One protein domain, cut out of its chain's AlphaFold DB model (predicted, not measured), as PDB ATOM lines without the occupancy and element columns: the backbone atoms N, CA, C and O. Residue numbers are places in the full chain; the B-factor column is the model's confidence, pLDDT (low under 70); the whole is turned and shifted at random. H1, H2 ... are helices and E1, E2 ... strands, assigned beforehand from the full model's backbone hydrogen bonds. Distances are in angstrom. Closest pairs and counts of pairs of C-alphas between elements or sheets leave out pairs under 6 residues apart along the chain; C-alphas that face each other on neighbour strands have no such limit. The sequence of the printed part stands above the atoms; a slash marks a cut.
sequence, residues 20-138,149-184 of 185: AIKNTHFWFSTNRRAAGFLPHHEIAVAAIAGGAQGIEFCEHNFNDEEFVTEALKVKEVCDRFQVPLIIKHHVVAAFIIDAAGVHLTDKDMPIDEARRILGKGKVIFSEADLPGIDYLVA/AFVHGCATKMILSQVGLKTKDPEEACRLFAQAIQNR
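This is residues 20 to 138 and 149 to 184 of the 185 residues of the protein "TMP-TENI domain-containing protein" of Candidatus Raymondbacteria bacterium RIFOXYD12_FULL_49_13 (UniProt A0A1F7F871). A parallel sheet of six strands curls like part of a barrel that is not closed between its edge strands E5 and E6, and four helices, H1, H2, H3 and H4, cover its outer side one after another along the curve. Beyond H1, H5 and H6 pack on that helix, and the long axis of the domain runs from H4 at one end to H6 at the other. Look for 155 printed residues, with six named helices and six named strands in the order E1 H1 E2 H2 E3 H3 E4 H4 E5 E6 H5 H6; the class is mixed, helices and strands. The strands lie side by side as E5 E4 E3 E2 E1 E6, and the whole is compact, with a radius of gyration of the C-alphas of 15.3 A and spans of 49 by 33 by 27 A.

Begin at E1, residues 26 to 30; H1, residues 40 to 49, follows, and then E2, residues 54 to 57. E2 is the parallel neighbour of E1: check N 30 and O 56, 2.9 A apart. Next come H2, residues 64 to 80, and E3, residues 85 to 88, where N 86 and O 55 are 2.9 A apart across E3 and E2. H3, residues 91 to 96, leads to E4, residues 101 to 104, with N 103 and O 87 at 3.0 A. H4, residues 111 to 118, leads to E5, residues 123 to 126, with N 102 and O 123 at 2.9 A. These are four strand-helix-strand units, two parallel neighbour strands with a helix between, each with a right-handed crossover. E6, residues 134 to 136, is beside E1, with N 136 and O 27 at 3.2 A. The sheet is strongly twisted, and H1 to H4 on one face of it make two layers, one of strands and one of helices. H2 lies over E3 and E2 at a height over the sheet of 8.9 A. H1, the hub, touches H2 at His 41 and Val 74, their closest C-alphas, 4.5 A apart, at a shallow tilt of 23 degrees, the same way. H3 touches H4, closest at the C-alphas of Phe 95 and Leu 118, 5.9 A apart. After the cut, H5, residues 149 to 163, only grazes the sheet and touches H1, closest at the C-alphas of Ala 46 and Ile 159, 6.6 A apart. H6, residues 170 to 182, is not on the sheet; it touches H1, closest at the C-alphas of Ala 49 and Cys 174, 5.3 A apart. Every O i to N i+4 pair is within hydrogen-bond range in H1, H3, H4, H5 and H6; in H2 12 of 13 are.

Find C-alpha 26 at (3.669, 12.027, 31.206), where E1 begins; it runs 13.1 A. E2, E3, E4, E5 and E6 measure 10.1, 9.9, 10.0, 10.1 and 6.2 A. H2 begins at C-alpha 64, (-0.603, 31.821, 50.146), and runs 24.2 A. H1, H3, H4, H5 and H6 measure 14.2, 8.8, 10.1, 20.6 and 18.4 A, and H6 ends at C-alpha 182, (23.159, 6.861, 28.291).

The C-alphas of Glu 113 and Asn 183, 49.4 A apart, are the two farthest apart. Residues 139 to 148 are not printed, and C-alphas 138 and 149 are 6.4 A apart across this cut. Of the links that are printed whole, none is long. The mean pLDDT of the printed part is 71.8; look for values under 70 at residues 20 to 26, 34 to 36, 50 to 51, 127 to 138 and 149 to 184.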
ATOM      1  N   ALA A  20       0.975  21.697  23.298       54.62
ATOM      2  CA  ALA A  20       1.944  21.307  24.319       54.62
ATOM      3  C   ALA A  20       1.326  20.373  25.372       54.62
ATOM      4  O   ALA A  20       1.909  19.351  25.700       54.62
ATOM      5  N   ILE A  21       0.109  20.671  25.833       61.84
ATOM      6  CA  ILE A  21      -0.593  19.908  26.869       61.84
ATOM      7  C   ILE A  21      -1.270  18.663  26.283       61.84
ATOM      8  O   ILE A  21      -1.225  17.606  26.899       61.84
ATOM      9  N   LYS A  22      -1.826  18.743  25.066       58.09
ATOM     10  CA  LYS A  22      -2.422  17.577  24.380       58.09
ATOM     11  C   LYS A  22      -1.431  16.446  24.125       58.09
ATOM     12  O   LYS A  22      -1.816  15.283  24.139       58.09
ATOM     13  N   ASN A  23      -0.184  16.808  23.841       56.81
ATOM     14  CA  ASN A  23       0.891  15.868  23.538       56.81
ATOM     15  C   ASN A  23       1.723  15.523  24.784       56.81
ATOM     16  O   ASN A  23       2.750  14.855  24.669       56.81
ATOM     17  N   THR A  24       1.313  16.008  25.962       59.78
ATOM     18  CA  THR A  24       1.943  15.641  27.227       59.78
ATOM     19  C   THR A  24       1.349  14.318  27.687       59.78
ATOM     20  O   THR A  24       0.223  14.272  28.181       59.78
ATOM     21  N   HIS A  25       2.108  13.242  27.520       59.50
ATOM     22  CA  HIS A  25       1.685  11.908  27.938       59.50
ATOM     23  C   HIS A  25       2.074  11.618  29.381       59.50
ATOM     24  O   HIS A  25       1.374  10.866  30.046       59.50
ATOM     25  N   PHE A  26       3.139  12.258  29.871       65.88
ATOM     26  CA  PHE A  26       3.669  12.027  31.206       65.88
ATOM     27  C   PHE A  26       3.705  13.317  32.035       65.88
ATOM     28  O   PHE A  26       4.543  14.195  31.803       65.88
ATOM     29  N   TRP A  27       2.797  13.413  33.011       73.06
ATOM     30  CA  TRP A  27       2.767  14.484  34.010       73.06
ATOM     31  C   TRP A  27       3.329  13.988  35.337       73.06
ATOM     32  O   TRP A  27       3.022  12.876  35.768       73.06
ATOM     33  N   PHE A  28       4.116  14.836  35.998       80.00
ATOM     34  CA  PHE A  28       4.657  14.553  37.320       80.00
ATOM     35  C   PHE A  28       4.180  15.595  38.331       80.00
ATOM     36  O   PHE A  28       4.438  16.789  38.162       80.00
ATOM     37  N   SER A  29       3.517  15.141  39.395       82.38
ATOM     38  CA  SER A  29       3.083  16.007  40.495       82.38
ATOM     39  C   SER A  29       4.141  16.069  41.596       82.38
ATOM     40  O   SER A  29       4.636  15.041  42.070       82.38
ATOM     41  N   THR A  30       4.539  17.274  41.997       83.06
ATOM     42  CA  THR A  30       5.572  17.457  43.019       83.06
ATOM     43  C   THR A  30       5.038  17.098  44.409       83.06
ATOM     44  O   THR A  30       3.989  17.566  44.831       83.06
ATOM     45  N   ASN A  31       5.786  16.285  45.163       79.88
ATOM     46  CA  ASN A  31       5.448  15.933  46.544       79.88
ATOM     47  C   ASN A  31       6.716  15.887  47.403       79.88
ATOM     48  O   ASN A  31       7.550  14.984  47.283       79.88
ATOM     49  N   ARG A  32       6.859  16.865  48.306       77.62
ATOM     50  CA  ARG A  32       8.049  16.981  49.160       77.62
ATOM     51  C   ARG A  32       8.197  15.804  50.106       77.62
ATOM     52  O   ARG A  32       9.311  15.333  50.305       77.62
ATOM     53  N   ARG A  33       7.104  15.303  50.683       71.06
ATOM     54  CA  ARG A  33       7.150  14.212  51.669       71.06
ATOM     55  C   ARG A  33       7.693  12.929  51.041       71.06
ATOM     56  O   ARG A  33       8.576  12.297  51.617       71.06
ATOM     57  N   ALA A  34       7.231  12.592  49.837       64.81
ATOM     58  CA  ALA A  34       7.726  11.445  49.077       64.81
ATOM     59  C   ALA A  34       9.196  11.613  48.644       64.81
ATOM     60  O   ALA A  34       9.956  10.643  48.620       64.81
ATOM     61  N   ALA A  35       9.616  12.850  48.366       64.19
ATOM     62  CA  ALA A  35      10.965  13.196  47.931       64.19
ATOM     63  C   ALA A  35      11.955  13.483  49.079       64.19
ATOM     64  O   ALA A  35      12.983  14.115  48.856       64.19
ATOM     65  N   GLY A  36      11.671  13.065  50.319       67.00
ATOM     66  CA  GLY A  36      12.586  13.300  51.446       67.00
ATOM     67  C   GLY A  36      12.735  14.779  51.824       67.00
ATOM     68  O   GLY A  36      13.792  15.202  52.281       67.00
ATOM     69  N   PHE A  37      11.669  15.555  51.633       74.00
ATOM     70  CA  PHE A  37      11.541  16.989  51.906       74.00
ATOM     71  C   PHE A  37      12.403  17.923  51.050       74.00
ATOM     72  O   PHE A  37      12.550  19.102  51.401       74.00
ATOM     73  N   LEU A  38      12.888  17.439  49.900       72.62
ATOM     74  CA  LEU A  38      13.520  18.289  48.892       72.62
ATOM     75  C   LEU A  38      12.616  19.477  48.503       72.62
ATOM     76  O   LEU A  38      11.385  19.380  48.593       72.62
ATOM     77  N   PRO A  39      13.201  20.614  48.095       82.25
ATOM     78  CA  PRO A  39      12.441  21.718  47.521       82.25
ATOM     79  C   PRO A  39      11.706  21.300  46.242       82.25
ATOM     80  O   PRO A  39      12.210  20.488  45.465       82.25
ATOM     81  N   HIS A  40      10.536  21.886  45.980       87.75
ATOM     82  CA  HIS A  40       9.694  21.487  44.843       87.75
ATOM     83  C   HIS A  40      10.375  21.715  43.490       87.75
ATOM     84  O   HIS A  40      10.233  20.904  42.579       87.75
ATOM     85  N   HIS A  41      11.166  22.779  43.362       85.94
ATOM     86  CA  HIS A  41      11.904  23.065  42.131       85.94
ATOM     87  C   HIS A  41      12.999  22.023  41.831       85.94
ATOM     88  O   HIS A  41      13.211  21.691  40.669       85.94
ATOM     89  N   GLU A  42      13.651  21.446  42.847       79.38
ATOM     90  CA  GLU A  42      14.616  20.352  42.650       79.38
ATOM     91  C   GLU A  42      13.917  19.056  42.222       79.38
ATOM     92  O   GLU A  42      14.403  18.340  41.345       79.38
ATOM     93  N   ILE A  43      12.739  18.786  42.793       80.12
ATOM     94  CA  ILE A  43      11.885  17.666  42.380       80.12
ATOM     95  C   ILE A  43      11.476  17.838  40.913       80.12
ATOM     96  O   ILE A  43      11.570  16.883  40.145       80.12
ATOM     97  N   ALA A  44      11.083  19.048  40.506       84.25
ATOM     98  CA  ALA A  44      10.730  19.351  39.123       84.25
ATOM     99  C   ALA A  44      11.913  19.135  38.165       84.25
ATOM    100  O   ALA A  44      11.738  18.487  37.136       84.25
ATOM    101  N   VAL A  45      13.127  19.587  38.513       79.56
ATOM    102  CA  VAL A  45      14.341  19.310  37.714       79.56
ATOM    103  C   VAL A  45      14.548  17.805  37.546       79.56
ATOM    104  O   VAL A  45      14.761  17.332  36.431       79.56
ATOM    105  N   ALA A  46      14.453  17.045  38.638       73.62
ATOM    106  CA  ALA A  46      14.640  15.599  38.611       73.62
ATOM    107  C   ALA A  46      13.562  14.890  37.772       73.62
ATOM    108  O   ALA A  46      13.880  13.994  36.992       73.62
ATOM    109  N   ALA A  47      12.302  15.314  37.891       75.56
ATOM    110  CA  ALA A  47      11.187  14.772  37.123       75.56
ATOM    111  C   ALA A  47      11.331  15.049  35.620       75.56
ATOM    112  O   ALA A  47      11.209  14.124  34.818       75.56
ATOM    113  N   ILE A  48      11.654  16.290  35.238       77.88
ATOM    114  CA  ILE A  48      11.886  16.680  33.837       77.88
ATOM    115  C   ILE A  48      13.061  15.893  33.257       77.88
ATOM    116  O   ILE A  48      12.962  15.343  32.162       77.88
ATOM    117  N   ALA A  49      14.158  15.766  34.009       71.50
ATOM    118  CA  ALA A  49      15.294  14.950  33.597       71.50
ATOM    119  C   ALA A  49      14.898  13.467  33.432       71.50
ATOM    120  O   ALA A  49      15.364  12.803  32.506       71.50
ATOM    121  N   GLY A  50      13.986  12.978  34.280       67.06
ATOM    122  CA  GLY A  50      13.329  11.667  34.213       67.06
ATOM    123  C   GLY A  50      12.341  11.480  33.058       67.06
ATOM    124  O   GLY A  50      11.772  10.399  32.931       67.06
ATOM    125  N   GLY A  51      12.143  12.497  32.216       68.81
ATOM    126  CA  GLY A  51      11.267  12.447  31.049       68.81
ATOM    127  C   GLY A  51       9.872  13.023  31.272       68.81
ATOM    128  O   GLY A  51       9.044  12.902  30.370       68.81
ATOM    129  N   ALA A  52       9.591  13.648  32.424       75.31
ATOM    130  CA  ALA A  52       8.322  14.338  32.635       75.31
ATOM    131  C   ALA A  52       8.144  15.443  31.587       75.31
ATOM    132  O   ALA A  52       9.004  16.305  31.403       75.31
ATOM    133  N   GLN A  53       7.008  15.400  30.900       74.25
ATOM    134  CA  GLN A  53       6.651  16.331  29.832       74.25
ATOM    135  C   GLN A  53       5.738  17.454  30.334       74.25
ATOM    136  O   GLN A  53       5.467  18.390  29.592       74.25
ATOM    137  N   GLY A  54       5.271  17.361  31.580       82.44
ATOM    138  CA  GLY A  54       4.479  18.362  32.283       82.44
ATOM    139  C   GLY A  54       4.697  18.238  33.786       82.44
ATOM    140  O   GLY A  54       4.905  17.133  34.296       82.44
ATOM    141  N   ILE A  55       4.656  19.365  34.492       87.69
ATOM    142  CA  ILE A  55       4.776  19.402  35.952       87.69
ATOM    143  C   ILE A  55       3.473  19.912  36.554       87.69
ATOM    144  O   ILE A  55       2.922  20.920  36.113       87.69
ATOM    145  N   GLU A  56       3.005  19.227  37.588       89.25
ATOM    146  CA  GLU A  56       1.995  19.742  38.504       89.25
ATOM    147  C   GLU A  56       2.667  20.153  39.816       89.25
ATOM    148  O   GLU A  56       3.394  19.370  40.426       89.25
ATOM    149  N   PHE A  57       2.416  21.381  40.264       92.94
ATOM    150  CA  PHE A  57       2.795  21.820  41.601       92.94
ATOM    151  C   PHE A  57       1.647  21.569  42.579       92.94
ATOM    152  O   PHE A  57       0.569  22.158  42.440       92.94
ATOM    153  N   CYS A  58       1.906  20.717  43.572       88.12
ATOM    154  CA  CYS A  58       0.955  20.335  44.608       88.12
ATOM    155  C   CYS A  58       1.571  20.525  46.003       88.12
ATOM    156  O   CYS A  58       2.573  19.902  46.354       88.12
ATOM    157  N   GLU A  59       0.974  21.391  46.820       88.94
ATOM    158  CA  GLU A  59       1.387  21.620  48.206       88.94
ATOM    159  C   GLU A  59       0.179  22.012  49.055       88.94
ATOM    160  O   GLU A  59      -0.646  22.813  48.625       88.94
ATOM    161  N   HIS A  60       0.092  21.465  50.266       86.50
ATOM    162  CA  HIS A  60      -1.051  21.671  51.162       86.50
ATOM    163  C   HIS A  60      -0.680  22.397  52.459       86.50
ATOM    164  O   HIS A  60      -1.566  22.838  53.186       86.50
ATOM    165  N   ASN A  61       0.614  22.520  52.775       87.31
ATOM    166  CA  ASN A  61       1.078  23.041  54.067       87.31
ATOM    167  C   ASN A  61       1.599  24.480  54.009       87.31
ATOM    168  O   ASN A  61       2.095  24.984  55.014       87.31
ATOM    169  N   PHE A  62       1.544  25.120  52.845       90.69
ATOM    170  CA  PHE A  62       2.017  26.488  52.661       90.69
ATOM    171  C   PHE A  62       0.883  27.484  52.856       90.69
ATOM    172  O   PHE A  62      -0.258  27.231  52.467       90.69
ATOM    173  N   ASN A  63       1.212  28.642  53.423       93.81
ATOM    174  CA  ASN A  63       0.340  29.804  53.290       93.81
ATOM    175  C   ASN A  63       0.402  30.364  51.854       93.81
ATOM    176  O   ASN A  63       1.264  29.981  51.065       93.81
ATOM    177  N   ASP A  64      -0.496  31.290  51.513       90.69
ATOM    178  CA  ASP A  64      -0.603  31.821  50.146       90.69
ATOM    179  C   ASP A  64       0.706  32.448  49.626       90.69
ATOM    180  O   ASP A  64       1.059  32.274  48.457       90.69
ATOM    181  N   GLU A  65       1.453  33.155  50.481       94.00
ATOM    182  CA  GLU A  65       2.724  33.786  50.107       94.00
ATOM    183  C   GLU A  65       3.813  32.738  49.849       94.00
ATOM    184  O   GLU A  65       4.516  32.801  48.835       94.00
ATOM    185  N   GLU A  66       3.929  31.743  50.731       94.69
ATOM    186  CA  GLU A  66       4.854  30.613  50.577       94.69
ATOM    187  C   GLU A  66       4.537  29.799  49.319       94.69
ATOM    188  O   GLU A  66       5.445  29.441  48.565       94.69
ATOM    189  N   PHE A  67       3.248  29.558  49.064       95.25
ATOM    190  CA  PHE A  67       2.762  28.833  47.897       95.25
ATOM    191  C   PHE A  67       3.170  29.532  46.607       95.25
ATOM    192  O   PHE A  67       3.821  28.921  45.760       95.25
ATOM    193  N   VAL A  68       2.846  30.820  46.467       96.56
ATOM    194  CA  VAL A  68       3.201  31.599  45.272       96.56
ATOM    195  C   VAL A  68       4.718  31.691  45.111       96.56
ATOM    196  O   VAL A  68       5.229  31.505  44.007       96.56
ATOM    197  N   THR A  69       5.447  31.925  46.205       96.19
ATOM    198  CA  THR A  69       6.912  32.044  46.179       96.19
ATOM    199  C   THR A  69       7.581  30.760  45.699       96.19
ATOM    200  O   THR A  69       8.489  30.812  44.871       96.19
ATOM    201  N   GLU A  70       7.157  29.597  46.194       95.25
ATOM    202  CA  GLU A  70       7.738  28.328  45.752       95.25
ATOM    203  C   GLU A  70       7.255  27.938  44.350       95.25
ATOM    204  O   GLU A  70       8.061  27.482  43.537       95.25
ATOM    205  N   ALA A  71       5.985  28.191  44.019       96.44
ATOM    206  CA  ALA A  71       5.447  27.938  42.687       96.44
ATOM    207  C   ALA A  71       6.179  28.749  41.603       96.44
ATOM    208  O   ALA A  71       6.417  28.228  40.514       96.44
ATOM    209  N   LEU A  72       6.612  29.983  41.900       97.50
ATOM    210  CA  LEU A  72       7.458  30.778  40.999       97.50
ATOM    211  C   LEU A  72       8.802  30.100  40.710       97.50
ATOM    212  O   LEU A  72       9.221  30.057  39.556       97.50
ATOM    213  N   LYS A  73       9.451  29.492  41.709       95.38
ATOM    214  CA  LYS A  73      10.711  28.756  41.486       95.38
ATOM    215  C   LYS A  73      10.498  27.538  40.591       95.38
ATOM    216  O   LYS A  73      11.319  27.247  39.726       95.38
ATOM    217  N   VAL A  74       9.386  26.828  40.777       95.56
ATOM    218  CA  VAL A  74       9.015  25.703  39.906       95.56
ATOM    219  C   VAL A  74       8.707  26.199  38.490       95.56
ATOM    220  O   VAL A  74       9.146  25.581  37.521       95.56
ATOM    221  N   LYS A  75       8.019  27.339  38.355       95.88
ATOM    222  CA  LYS A  75       7.727  27.986  37.068       95.88
ATOM    223  C   LYS A  75       9.002  28.353  36.317       95.88
ATOM    224  O   LYS A  75       9.091  28.047  35.135       95.88
ATOM    225  N   GLU A  76      10.000  28.917  36.992       93.06
ATOM    226  CA  GLU A  76      11.302  29.232  36.388       93.06
ATOM    227  C   GLU A  76      12.006  27.990  35.820       93.06
ATOM    228  O   GLU A  76      12.592  28.049  34.737       93.06
ATOM    229  N   VAL A  77      11.940  26.857  36.530       88.56
ATOM    230  CA  VAL A  77      12.462  25.572  36.038       88.56
ATOM    231  C   VAL A  77      11.675  25.120  34.808       88.56
ATOM    232  O   VAL A  77      12.264  24.841  33.766       88.56
ATOM    233  N   CYS A  78      10.348  25.091  34.908       88.38
ATOM    234  CA  CYS A  78       9.462  24.648  33.834       88.38
ATOM    235  C   CYS A  78       9.644  25.486  32.556       88.38
ATOM    236  O   CYS A  78       9.820  24.926  31.476       88.38
ATOM    237  N   ASP A  79       9.711  26.814  32.679       88.56
ATOM    238  CA  ASP A  79       9.931  27.733  31.555       88.56
ATOM    239  C   ASP A  79      11.276  27.505  30.876       88.56
ATOM    240  O   ASP A  79      11.357  27.489  29.645       88.56
ATOM    241  N   ARG A  80      12.329  27.282  31.670       85.94
ATOM    242  CA  ARG A  80      13.676  27.008  31.156       85.94
ATOM    243  C   ARG A  80      13.713  25.749  30.298       85.94
ATOM    244  O   ARG A  80      14.368  25.744  29.261       85.94
ATOM    245  N   PHE A  81      13.002  24.705  30.717       82.75
ATOM    246  CA  PHE A  81      12.933  23.434  29.993       82.75
ATOM    247  C   PHE A  81      11.758  23.351  29.010       82.75
ATOM    248  O   PHE A  81      11.557  22.309  28.393       82.75
ATOM    249  N   GLN A  82      11.003  24.442  28.833       86.62
ATOM    250  CA  GLN A  82       9.814  24.514  27.976       86.62
ATOM    251  C   GLN A  82       8.757  23.444  28.305       86.62
ATOM    252  O   GLN A  82       8.050  22.950  27.426       86.62
ATOM    253  N   VAL A  83       8.644  23.109  29.588       85.12
ATOM    254  CA  VAL A  83       7.675  22.160  30.136       85.12
ATOM    255  C   VAL A  83       6.497  22.950  30.721       85.12
ATOM    256  O   VAL A  83       6.719  23.909  31.457       85.12
ATOM    257  N   PRO A  84       5.232  22.618  30.413       88.06
ATOM    258  CA  PRO A  84       4.085  23.297  31.003       88.06
ATOM    259  C   PRO A  84       3.977  23.025  32.512       88.06
ATOM    260  O   PRO A  84       4.069  21.882  32.959       88.06
ATOM    261  N   LEU A  85       3.714  24.088  33.281       92.31
ATOM    262  CA  LEU A  85       3.388  24.018  34.707       92.31
ATOM    263  C   LEU A  85       1.880  24.163  34.934       92.31
ATOM    264  O   LEU A  85       1.279  25.147  34.493       92.31
ATOM    265  N   ILE A  86       1.301  23.239  35.692       91.50
ATOM    266  CA  ILE A  86      -0.067  23.302  36.211       91.50
ATOM    267  C   ILE A  86      -0.033  23.478  37.728       91.50
ATOM    268  O   ILE A  86       0.800  22.889  38.412       91.50
ATOM    269  N   ILE A  87      -0.946  24.291  38.257       93.94
ATOM    270  CA  ILE A  87      -1.125  24.472  39.699       93.94
ATOM    271  C   ILE A  87      -2.343  23.688  40.174       93.94
ATOM    272  O   ILE A  87      -3.448  23.885  39.659       93.94
ATOM    273  N   LYS A  88      -2.159  22.836  41.181       90.50
ATOM    274  CA  LYS A  88      -3.267  22.107  41.794       90.50
ATOM    275  C   LYS A  88      -4.015  22.986  42.793       90.50
ATOM    276  O   LYS A  88      -3.375  23.717  43.544       90.50
ATOM    277  N   HIS A  89      -5.348  22.925  42.794       91.12
ATOM    278  CA  HIS A  89      -6.288  23.580  43.727       91.12
ATOM    279  C   HIS A  89      -6.302  25.128  43.743       91.12
ATOM    280  O   HIS A  89      -7.350  25.745  43.947       91.12
ATOM    281  N   HIS A  90      -5.174  25.797  43.492       93.75
ATOM    282  CA  HIS A  90      -4.989  27.229  43.734       93.75
ATOM    283  C   HIS A  90      -5.101  28.075  42.454       93.75
ATOM    284  O   HIS A  90      -4.107  28.473  41.842       93.75
ATOM    285  N   VAL A  91      -6.335  28.428  42.079       94.62
ATOM    286  CA  VAL A  91      -6.632  29.220  40.867       94.62
ATOM    287  C   VAL A  91      -5.944  30.586  40.853       94.62
ATOM    288  O   VAL A  91      -5.379  30.992  39.838       94.62
ATOM    289  N   VAL A  92      -5.983  31.306  41.974       94.94
ATOM    290  CA  VAL A  92      -5.399  32.653  42.065       94.94
ATOM    291  C   VAL A  92      -3.876  32.594  41.948       94.94
ATOM    292  O   VAL A  92      -3.295  33.403  41.232       94.94
ATOM    293  N   ALA A  93      -3.227  31.605  42.568       96.00
ATOM    294  CA  ALA A  93      -1.784  31.414  42.434       96.00
ATOM    295  C   ALA A  93      -1.392  31.131  40.976       96.00
ATOM    296  O   ALA A  93      -0.469  31.754  40.457       96.00
ATOM    297  N   ALA A  94      -2.146  30.269  40.288       95.38
ATOM    298  CA  ALA A  94      -1.934  29.974  38.871       95.38
ATOM    299  C   ALA A  94      -2.030  31.218  37.981       95.38
ATOM    300  O   ALA A  94      -1.244  31.376  37.048       95.38
ATOM    301  N   PHE A  95      -2.976  32.110  38.288       95.31
ATOM    302  CA  PHE A  95      -3.101  33.401  37.622       95.31
ATOM    303  C   PHE A  95      -1.892  34.303  37.902       95.31
ATOM    304  O   PHE A  95      -1.305  34.837  36.965       95.31
ATOM    305  N   ILE A  96      -1.501  34.445  39.175       95.94
ATOM    306  CA  ILE A  96      -0.401  35.324  39.607       95.94
ATOM    307  C   ILE A  96       0.918  34.953  38.923       95.94
ATOM    308  O   ILE A  96       1.642  35.841  38.480       95.94
ATOM    309  N   ILE A  97       1.226  33.658  38.827       95.62
ATOM    310  CA  ILE A  97       2.503  33.183  38.269       95.62
ATOM    311  C   ILE A  97       2.449  32.918  36.757       95.62
ATOM    312  O   ILE A  97       3.406  32.392  36.188       95.62
ATOM    313  N   ASP A  98       1.320  33.218  36.114       94.56
ATOM    314  CA  ASP A  98       1.066  32.919  34.705       94.56
ATOM    315  C   ASP A  98       1.296  31.432  34.345       94.56
ATOM    316  O   ASP A  98       1.857  31.092  33.300       94.56
ATOM    317  N   ALA A  99       0.851  30.513  35.208       92.81
ATOM    318  CA  ALA A  99       0.939  29.070  34.968       92.81
ATOM    319  C   ALA A  99       0.200  28.670  33.678       92.81
ATOM    320  O   ALA A  99      -0.654  29.404  33.176       92.81
ATOM    321  N   ALA A 100       0.487  27.490  33.126       89.81
ATOM    322  CA  ALA A 100      -0.205  27.006  31.931       89.81
ATOM    323  C   ALA A 100      -1.692  26.706  32.206       89.81
ATOM    324  O   ALA A 100      -2.527  26.761  31.296       89.81
ATOM    325  N   GLY A 101      -2.037  26.440  33.466       89.81
ATOM    326  CA  GLY A 101      -3.392  26.119  33.876       89.81
ATOM    327  C   GLY A 101      -3.507  25.637  35.313       89.81
ATOM    328  O   GLY A 101      -2.575  25.776  36.109       89.81
ATOM    329  N   VAL A 102      -4.673  25.069  35.617       90.75
ATOM    330  CA  VAL A 102      -5.020  24.535  36.935       90.75
ATOM    331  C   VAL A 102      -5.614  23.140  36.846       90.75
ATOM    332  O   VAL A 102      -6.323  22.820  35.886       90.75
ATOM    333  N   HIS A 103      -5.366  22.367  37.895       88.38
ATOM    334  CA  HIS A 103      -6.051  21.116  38.177       88.38
ATOM    335  C   HIS A 103      -6.993  21.321  39.365       88.38
ATOM    336  O   HIS A 103      -6.559  21.782  40.424       88.38
ATOM    337  N   LEU A 104      -8.282  21.026  39.174       85.94
ATOM    338  CA  LEU A 104      -9.327  21.208  40.181       85.94
ATOM    339  C   LEU A 104     -10.117  19.915  40.412       85.94
ATOM    340  O   LEU A 104     -10.386  19.145  39.498       85.94
ATOM    341  N   THR A 105     -10.549  19.718  41.644       83.62
ATOM    342  CA  THR A 105     -11.488  18.683  42.073       83.62
ATOM    343  C   THR A 105     -12.862  19.302  42.328       83.62
ATOM    344  O   THR A 105     -13.007  20.522  42.419       83.62
ATOM    345  N   ASP A 106     -13.885  18.468  42.531       81.19
ATOM    346  CA  ASP A 106     -15.249  18.929  42.846       81.19
ATOM    347  C   ASP A 106     -15.352  19.739  44.153       81.19
ATOM    348  O   ASP A 106     -16.370  20.385  44.409       81.19
ATOM    349  N   LYS A 107     -14.321  19.684  45.004       84.88
ATOM    350  CA  LYS A 107     -14.249  20.427  46.269       84.88
ATOM    351  C   LYS A 107     -13.577  21.793  46.123       84.88
ATOM    352  O   LYS A 107     -13.630  22.581  47.066       84.88
ATOM    353  N   ASP A 108     -12.950  22.059  44.981       88.75
ATOM    354  CA  ASP A 108     -12.235  23.304  44.720       88.75
ATOM    355  C   ASP A 108     -13.156  24.375  44.120       88.75
ATOM    356  O   ASP A 108     -14.378  24.221  44.028       88.75
ATOM    357  N   MET A 109     -12.562  25.497  43.708       90.44
ATOM    358  CA  MET A 109     -13.274  26.558  43.002       90.44
ATOM    359  C   MET A 109     -14.018  25.998  41.774       90.44
ATOM    360  O   MET A 109     -13.404  25.314  40.953       90.44
ATOM    361  N   PRO A 110     -15.307  26.335  41.575       91.25
ATOM    362  CA  PRO A 110     -16.046  25.895  40.398       91.25
ATOM    363  C   PRO A 110     -15.353  26.298  39.091       91.25
ATOM    364  O   PRO A 110     -14.889  27.432  38.945       91.25
ATOM    365  N   ILE A 111     -15.358  25.402  38.098       87.69
ATOM    366  CA  ILE A 111     -14.693  25.606  36.795       87.69
ATOM    367  C   ILE A 111     -15.110  26.925  36.130       87.69
ATOM    368  O   ILE A 111     -14.269  27.629  35.573       87.69
ATOM    369  N   ASP A 112     -16.392  27.291  36.207       89.38
ATOM    370  CA  ASP A 112     -16.905  28.539  35.628       89.38
ATOM    371  C   ASP A 112     -16.273  29.784  36.264       89.38
ATOM    372  O   ASP A 112     -16.023  30.781  35.583       89.38
ATOM    373  N   GLU A 113     -16.010  29.742  37.568       93.62
ATOM    374  CA  GLU A 113     -15.355  30.827  38.291       93.62
ATOM    375  C   GLU A 113     -13.857  30.858  37.987       93.62
ATOM    376  O   GLU A 113     -13.329  31.908  37.613       93.62
ATOM    377  N   ALA A 114     -13.206  29.692  37.990       91.88
ATOM    378  CA  ALA A 114     -11.812  29.569  37.581       91.88
ATOM    379  C   ALA A 114     -11.586  30.091  36.153       91.88
ATOM    380  O   ALA A 114     -10.626  30.817  35.886       91.88
ATOM    381  N   ARG A 115     -12.519  29.814  35.235       91.62
ATOM    382  CA  ARG A 115     -12.487  30.308  33.854       91.62
ATOM    383  C   ARG A 115     -12.620  31.827  33.760       91.62
ATOM    384  O   ARG A 115     -12.012  32.423  32.870       91.62
ATOM    385  N   ARG A 116     -13.389  32.465  34.649       93.75
ATOM    386  CA  ARG A 116     -13.491  33.936  34.701       93.75
ATOM    387  C   ARG A 116     -12.178  34.576  35.139       93.75
ATOM    388  O   ARG A 116     -11.827  35.614  34.590       93.75
ATOM    389  N   ILE A 117     -11.466  33.951  36.076       94.81
ATOM    390  CA  ILE A 117     -10.177  34.446  36.582       94.81
ATOM    391  C   ILE A 117      -9.069  34.228  35.548       94.81
ATOM    392  O   ILE A 117      -8.352  35.156  35.191       94.81
ATOM    393  N   LEU A 118      -8.946  33.005  35.032       88.62
ATOM    394  CA  LEU A 118      -7.824  32.603  34.179       88.62
ATOM    395  C   LEU A 118      -7.991  32.999  32.704       88.62
ATOM    396  O   LEU A 118      -7.035  32.962  31.927       88.62
ATOM    397  N   GLY A 119      -9.205  33.356  32.284       87.50
ATOM    398  CA  GLY A 119      -9.517  33.645  30.889       87.50
ATOM    399  C   GLY A 119      -9.473  32.400  29.997       87.50
ATOM    400  O   GLY A 119      -9.388  31.267  30.462       87.50
ATOM    401  N   LYS A 120      -9.571  32.585  28.675       81.00
ATOM    402  CA  LYS A 120      -9.713  31.472  27.710       81.00
ATOM    403  C   LYS A 120      -8.403  30.759  27.355       81.00
ATOM    404  O   LYS A 120      -8.454  29.660  26.823       81.00
ATOM    405  N   GLY A 121      -7.254  31.382  27.619       77.06
ATOM    406  CA  GLY A 121      -5.944  30.872  27.187       77.06
ATOM    407  C   GLY A 121      -5.317  29.836  28.120       77.06
ATOM    408  O   GLY A 121      -4.324  29.219  27.751       77.06
ATOM    409  N   LYS A 122      -5.873  29.658  29.322       83.56
ATOM    410  CA  LYS A 122      -5.341  28.746  30.335       83.56
ATOM    411  C   LYS A 122      -6.082  27.424  30.349       83.56
ATOM    412  O   LYS A 122      -7.286  27.358  30.079       83.56
ATOM    413  N   VAL A 123      -5.363  26.377  30.706       84.00
ATOM    414  CA  VAL A 123      -5.949  25.058  30.884       84.00
ATOM    415  C   VAL A 123      -6.652  24.973  32.233       84.00
ATOM    416  O   VAL A 123      -6.187  25.510  33.231       84.00
ATOM    417  N   ILE A 124      -7.811  24.327  32.238       85.00
ATOM    418  CA  ILE A 124      -8.544  23.964  33.446       85.00
ATOM    419  C   ILE A 124      -8.993  22.535  33.191       85.00
ATOM    420  O   ILE A 124      -9.784  22.327  32.270       85.00
ATOM    421  N   PHE A 125      -8.455  21.577  33.935       77.44
ATOM    422  CA  PHE A 125      -8.934  20.197  33.889       77.44
ATOM    423  C   PHE A 125      -9.409  19.768  35.265       77.44
ATOM    424  O   PHE A 125      -8.887  20.223  36.288       77.44
ATOM    425  N   SER A 126     -10.435  18.922  35.261       73.62
ATOM    426  CA  SER A 126     -10.867  18.226  36.460       73.62
ATOM    427  C   SER A 126     -10.192  16.862  36.563       73.62
ATOM    428  O   SER A 126      -9.810  16.290  35.545       73.62
ATOM    429  N   GLU A 127     -10.088  16.309  37.771       65.94
ATOM    430  CA  GLU A 127      -9.596  14.934  37.992       65.94
ATOM    431  C   GLU A 127     -10.374  13.904  37.134       65.94
ATOM    432  O   GLU A 127      -9.824  12.917  36.654       65.94
ATOM    433  N   ALA A 128     -11.657  14.168  36.851       56.16
ATOM    434  CA  ALA A 128     -12.494  13.332  35.988       56.16
ATOM    435  C   ALA A 128     -12.106  13.383  34.492       56.16
ATOM    436  O   ALA A 128     -12.486  12.487  33.733       56.16
ATOM    437  N   ASP A 129     -11.346  14.398  34.066       53.78
ATOM    438  CA  ASP A 129     -10.902  14.617  32.682       53.78
ATOM    439  C   ASP A 129      -9.515  14.013  32.386       53.78
ATOM    440  O   ASP A 129      -8.974  14.215  31.295       53.78
ATOM    441  N   LEU A 130      -8.953  13.220  33.307       52.88
ATOM    442  CA  LEU A 130      -7.643  12.573  33.162       52.88
ATOM    443  C   LEU A 130      -7.557  11.259  32.336       52.88
ATOM    444  O   LEU A 130      -6.452  10.709  32.273       52.88
ATOM    445  N   PRO A 131      -8.594  10.685  31.674       35.69
ATOM    446  CA  PRO A 131      -8.405   9.400  31.005       35.69
ATOM    447  C   PRO A 131      -7.500   9.540  29.768       35.69
ATOM    448  O   PRO A 131      -7.883  10.137  28.763       35.69
ATOM    449  N   GLY A 132      -6.309   8.935  29.831       40.28
ATOM    450  CA  GLY A 132      -5.342   8.857  28.724       40.28
ATOM    451  C   GLY A 132      -4.041   9.639  28.928       40.28
ATOM    452  O   GLY A 132      -3.198   9.637  28.032       40.28
ATOM    453  N   ILE A 133      -3.872  10.286  30.079       44.44
ATOM    454  CA  ILE A 133      -2.592  10.828  30.537       44.44
ATOM    455  C   ILE A 133      -1.997   9.814  31.523       44.44
ATOM    456  O   ILE A 133      -2.694   9.410  32.455       44.44
ATOM    457  N   ASP A 134      -0.732   9.413  31.347       41.12
ATOM    458  CA  ASP A 134       0.010   8.676  32.375       41.12
ATOM    459  C   ASP A 134       0.316   9.669  33.502       41.12
ATOM    460  O   ASP A 134       1.362  10.324  33.556       41.12
ATOM    461  N   TYR A 135      -0.692   9.873  34.343       42.50
ATOM    462  CA  TYR A 135      -0.650  10.828  35.426       42.50
ATOM    463  C   TYR A 135      -0.019  10.145  36.625       42.50
ATOM    464  O   TYR A 135      -0.639   9.345  37.327       42.50
ATOM    465  N   LEU A 136       1.250  10.454  36.856       43.09
ATOM    466  CA  LEU A 136       1.916  10.049  38.072       43.09
ATOM    467  C   LEU A 136       1.559  11.074  39.160       43.09
ATOM    468  O   LEU A 136       2.267  12.059  39.384       43.09
ATOM    469  N   VAL A 137       0.399  10.853  39.794       39.94
ATOM    470  CA  VAL A 137      -0.020  11.618  40.973       39.94
ATOM    471  C   VAL A 137       0.592  10.989  42.221       39.94
ATOM    472  O   VAL A 137       0.319   9.833  42.546       39.94
ATOM    473  N   ALA A 138       1.359  11.766  42.979       38.38
ATOM    474  CA  ALA A 138       1.698  11.441  44.360       38.38
ATOM    475  C   ALA A 138       0.590  11.948  45.307       38.38
ATOM    476  O   ALA A 138       0.861  12.718  46.229       38.38
ATOM    477  N   ALA A 149       1.509   4.923  45.678       30.08
ATOM    478  CA  ALA A 149       2.529   5.512  46.552       30.08
ATOM    479  C   ALA A 149       3.817   4.668  46.603       30.08
ATOM    480  O   ALA A 149       4.915   5.213  46.741       30.08
ATOM    481  N   PHE A 150       3.711   3.340  46.455       27.44
ATOM    482  CA  PHE A 150       4.863   2.434  46.391       27.44
ATOM    483  C   PHE A 150       5.610   2.548  45.054       27.44
ATOM    484  O   PHE A 150       6.829   2.736  45.051       27.44
ATOM    485  N   VAL A 151       4.893   2.511  43.926       31.52
ATOM    486  CA  VAL A 151       5.466   2.692  42.580       31.52
ATOM    487  C   VAL A 151       6.098   4.081  42.440       31.52
ATOM    488  O   VAL A 151       7.193   4.186  41.890       31.52
ATOM    489  N   HIS A 152       5.508   5.124  43.034       45.28
ATOM    490  CA  HIS A 152       6.106   6.464  43.108       45.28
ATOM    491  C   HIS A 152       7.292   6.574  44.042       45.28
ATOM    492  O   HIS A 152       8.319   7.122  43.662       45.28
ATOM    493  N   GLY A 153       7.177   6.062  45.268       37.19
ATOM    494  CA  GLY A 153       8.299   6.018  46.196       37.19
ATOM    495  C   GLY A 153       9.500   5.346  45.534       37.19
ATOM    496  O   GLY A 153      10.619   5.816  45.700       37.19
ATOM    497  N   CYS A 154       9.266   4.320  44.712       35.94
ATOM    498  CA  CYS A 154      10.268   3.703  43.854       35.94
ATOM    499  C   CYS A 154      10.700   4.596  42.683       35.94
ATOM    500  O   CYS A 154      11.899   4.769  42.532       35.94
ATOM    501  N   ALA A 155       9.806   5.200  41.896       44.00
ATOM    502  CA  ALA A 155      10.169   6.046  40.750       44.00
ATOM    503  C   ALA A 155      10.916   7.321  41.175       44.00
ATOM    504  O   ALA A 155      11.995   7.600  40.663       44.00
ATOM    505  N   THR A 156      10.421   8.044  42.179       43.62
ATOM    506  CA  THR A 156      11.084   9.202  42.785       43.62
ATOM    507  C   THR A 156      12.396   8.797  43.449       43.62
ATOM    508  O   THR A 156      13.403   9.438  43.186       43.62
ATOM    509  N   LYS A 157      12.474   7.706  44.233       40.31
ATOM    510  CA  LYS A 157      13.772   7.238  44.767       40.31
ATOM    511  C   LYS A 157      14.703   6.703  43.684       40.31
ATOM    512  O   LYS A 157      15.908   6.812  43.854       40.31
ATOM    513  N   MET A 158      14.209   6.135  42.588       45.50
ATOM    514  CA  MET A 158      15.027   5.676  41.460       45.50
ATOM    515  C   MET A 158      15.585   6.873  40.706       45.50
ATOM    516  O   MET A 158      16.793   6.943  40.546       45.50
ATOM    517  N   ILE A 159      14.755   7.853  40.348       49.88
ATOM    518  CA  ILE A 159      15.209   9.120  39.770       49.88
ATOM    519  C   ILE A 159      16.226   9.759  40.730       49.88
ATOM    520  O   ILE A 159      17.380   9.928  40.353       49.88
ATOM    521  N   LEU A 160      15.869   9.975  42.003       45.09
ATOM    522  CA  LEU A 160      16.706  10.652  43.008       45.09
ATOM    523  C   LEU A 160      17.999   9.895  43.396       45.09
ATOM    524  O   LEU A 160      19.032  10.522  43.623       45.09
ATOM    525  N   SER A 161      17.986   8.557  43.451       44.84
ATOM    526  CA  SER A 161      19.190   7.746  43.726       44.84
ATOM    527  C   SER A 161      20.162   7.713  42.550       44.84
ATOM    528  O   SER A 161      21.359   7.521  42.758       44.84
ATOM    529  N   GLN A 162      19.673   7.933  41.329       40.09
ATOM    530  CA  GLN A 162      20.510   8.023  40.137       40.09
ATOM    531  C   GLN A 162      21.172   9.394  39.976       40.09
ATOM    532  O   GLN A 162      22.251   9.460  39.392       40.09
ATOM    533  N   VAL A 163      20.570  10.475  40.491       40.72
ATOM    534  CA  VAL A 163      21.068  11.838  40.230       40.72
ATOM    535  C   VAL A 163      22.350  12.166  40.996       40.72
ATOM    536  O   VAL A 163      23.199  12.835  40.422       40.72
ATOM    537  N   GLY A 164      22.536  11.727  42.252       45.44
ATOM    538  CA  GLY A 164      23.792  11.926  43.010       45.44
ATOM    539  C   GLY A 164      24.428  13.325  42.876       45.44
ATOM    540  O   GLY A 164      25.656  13.445  42.862       45.44
ATOM    541  N   LEU A 165      23.604  14.365  42.681       42.53
ATOM    542  CA  LEU A 165      24.054  15.623  42.093       42.53
ATOM    543  C   LEU A 165      24.901  16.400  43.092       42.53
ATOM    544  O   LEU A 165      24.481  16.687  44.209       42.53
ATOM    545  N   LYS A 166      26.102  16.780  42.657       42.03
ATOM    546  CA  LYS A 166      26.988  17.704  43.381       42.03
ATOM    547  C   LYS A 166      26.962  19.120  42.799       42.03
ATOM    548  O   LYS A 166      27.766  19.952  43.211       42.03
ATOM    549  N   THR A 167      26.073  19.383  41.840       37.56
ATOM    550  CA  THR A 167      25.947  20.674  41.154       37.56
ATOM    551  C   THR A 167      24.644  21.372  41.532       37.56
ATOM    552  O   THR A 167      23.628  20.722  41.764       37.56
ATOM    553  N   LYS A 168      24.702  22.704  41.618       35.00
ATOM    554  CA  LYS A 168      23.535  23.581  41.802       35.00
ATOM    555  C   LYS A 168      23.037  24.159  40.475       35.00
ATOM    556  O   LYS A 168      22.080  24.924  40.483       35.00
ATOM    557  N   ASP A 169      23.709  23.846  39.366       42.66
ATOM    558  CA  ASP A 169      23.323  24.293  38.034       42.66
ATOM    559  C   ASP A 169      22.277  23.331  37.433       42.66
ATOM    560  O   ASP A 169      22.586  22.153  37.229       42.66
ATOM    561  N   PRO A 170      21.045  23.797  37.146       41.44
ATOM    562  CA  PRO A 170      19.991  22.967  36.566       41.44
ATOM    563  C   PRO A 170      20.343  22.390  35.187       41.44
ATOM    564  O   PRO A 170      19.918  21.279  34.872       41.44
ATOM    565  N   GLU A 171      21.125  23.100  34.366       45.22
ATOM    566  CA  GLU A 171      21.531  22.593  33.045       45.22
ATOM    567  C   GLU A 171      22.538  21.453  33.187       45.22
ATOM    568  O   GLU A 171      22.413  20.403  32.547       45.22
ATOM    569  N   GLU A 172      23.505  21.619  34.087       49.78
ATOM    570  CA  GLU A 172      24.449  20.565  34.427       49.78
ATOM    571  C   GLU A 172      23.755  19.371  35.095       49.78
ATOM    572  O   GLU A 172      24.094  18.231  34.781       49.78
ATOM    573  N   ALA A 173      22.748  19.601  35.940       48.47
ATOM    574  CA  ALA A 173      21.933  18.548  36.539       48.47
ATOM    575  C   ALA A 173      21.222  17.693  35.478       48.47
ATOM    576  O   ALA A 173      21.365  16.468  35.478       48.47
ATOM    577  N   CYS A 174      20.534  18.327  34.523       46.69
ATOM    578  CA  CYS A 174      19.889  17.629  33.410       46.69
ATOM    579  C   CYS A 174      20.905  16.917  32.504       46.69
ATOM    580  O   CYS A 174      20.670  15.780  32.095       46.69
ATOM    581  N   ARG A 175      22.064  17.533  32.233       53.06
ATOM    582  CA  ARG A 175      23.140  16.925  31.432       53.06
ATOM    583  C   ARG A 175      23.738  15.693  32.110       53.06
ATOM    584  O   ARG A 175      23.900  14.663  31.459       53.06
ATOM    585  N   LEU A 176      24.082  15.793  33.394       50.84
ATOM    586  CA  LEU A 176      24.641  14.688  34.178       50.84
ATOM    587  C   LEU A 176      23.645  13.533  34.272       50.84
ATOM    588  O   LEU A 176      24.042  12.377  34.145       50.84
ATOM    589  N   PHE A 177      22.357  13.841  34.411       50.34
ATOM    590  CA  PHE A 177      21.307  12.833  34.413       50.34
ATOM    591  C   PHE A 177      21.147  12.147  33.048       50.34
ATOM    592  O   PHE A 177      21.170  10.919  32.974       50.34
ATOM    593  N   ALA A 178      21.102  12.911  31.951       46.81
ATOM    594  CA  ALA A 178      21.057  12.360  30.594       46.81
ATOM    595  C   ALA A 178      22.276  11.464  30.289       46.81
ATOM    596  O   ALA A 178      22.135  10.390  29.706       46.81
ATOM    597  N   GLN A 179      23.470  11.858  30.746       49.06
ATOM    598  CA  GLN A 179      24.690  11.048  30.640       49.06
ATOM    599  C   GLN A 179      24.649   9.790  31.519       49.06
ATOM    600  O   GLN A 179      25.130   8.738  31.101       49.06
ATOM    601  N   ALA A 180      24.077   9.865  32.723       45.47
ATOM    602  CA  ALA A 180      23.926   8.716  33.614       45.47
ATOM    603  C   ALA A 180      22.917   7.677  33.090       45.47
ATOM    604  O   ALA A 180      23.020   6.507  33.454       45.47
ATOM    605  N   ILE A 181      21.973   8.084  32.235       41.47
ATOM    606  CA  ILE A 181      21.055   7.188  31.516       41.47
ATOM    607  C   ILE A 181      21.741   6.561  30.294       41.47
ATOM    608  O   ILE A 181      21.619   5.359  30.084       41.47
ATOM    609  N   GLN A 182      22.489   7.345  29.511       38.75
ATOM    610  CA  GLN A 182      23.159   6.861  28.291       38.75
ATOM    611  C   GLN A 182      24.300   5.865  28.549       38.75
ATOM    612  O   GLN A 182      24.631   5.087  27.662       38.75
ATOM    613  N   ASN A 183      24.897   5.881  29.743       37.56
ATOM    614  CA  ASN A 183      26.010   5.003  30.126       37.56
ATOM    615  C   ASN A 183      25.571   3.748  30.908       37.56
ATOM    616  O   ASN A 183      26.382   3.156  31.621       37.56
ATOM    617  N   ARG A 184      24.292   3.362  30.831       37.50
ATOM    618  CA  ARG A 184      23.800   2.096  31.391       37.50
ATOM    619  C   ARG A 184      23.666   1.065  30.279       37.50
ATOM    620  O   ARG A 184      22.672   1.075  29.559       37.50
TER     621      ARG A 184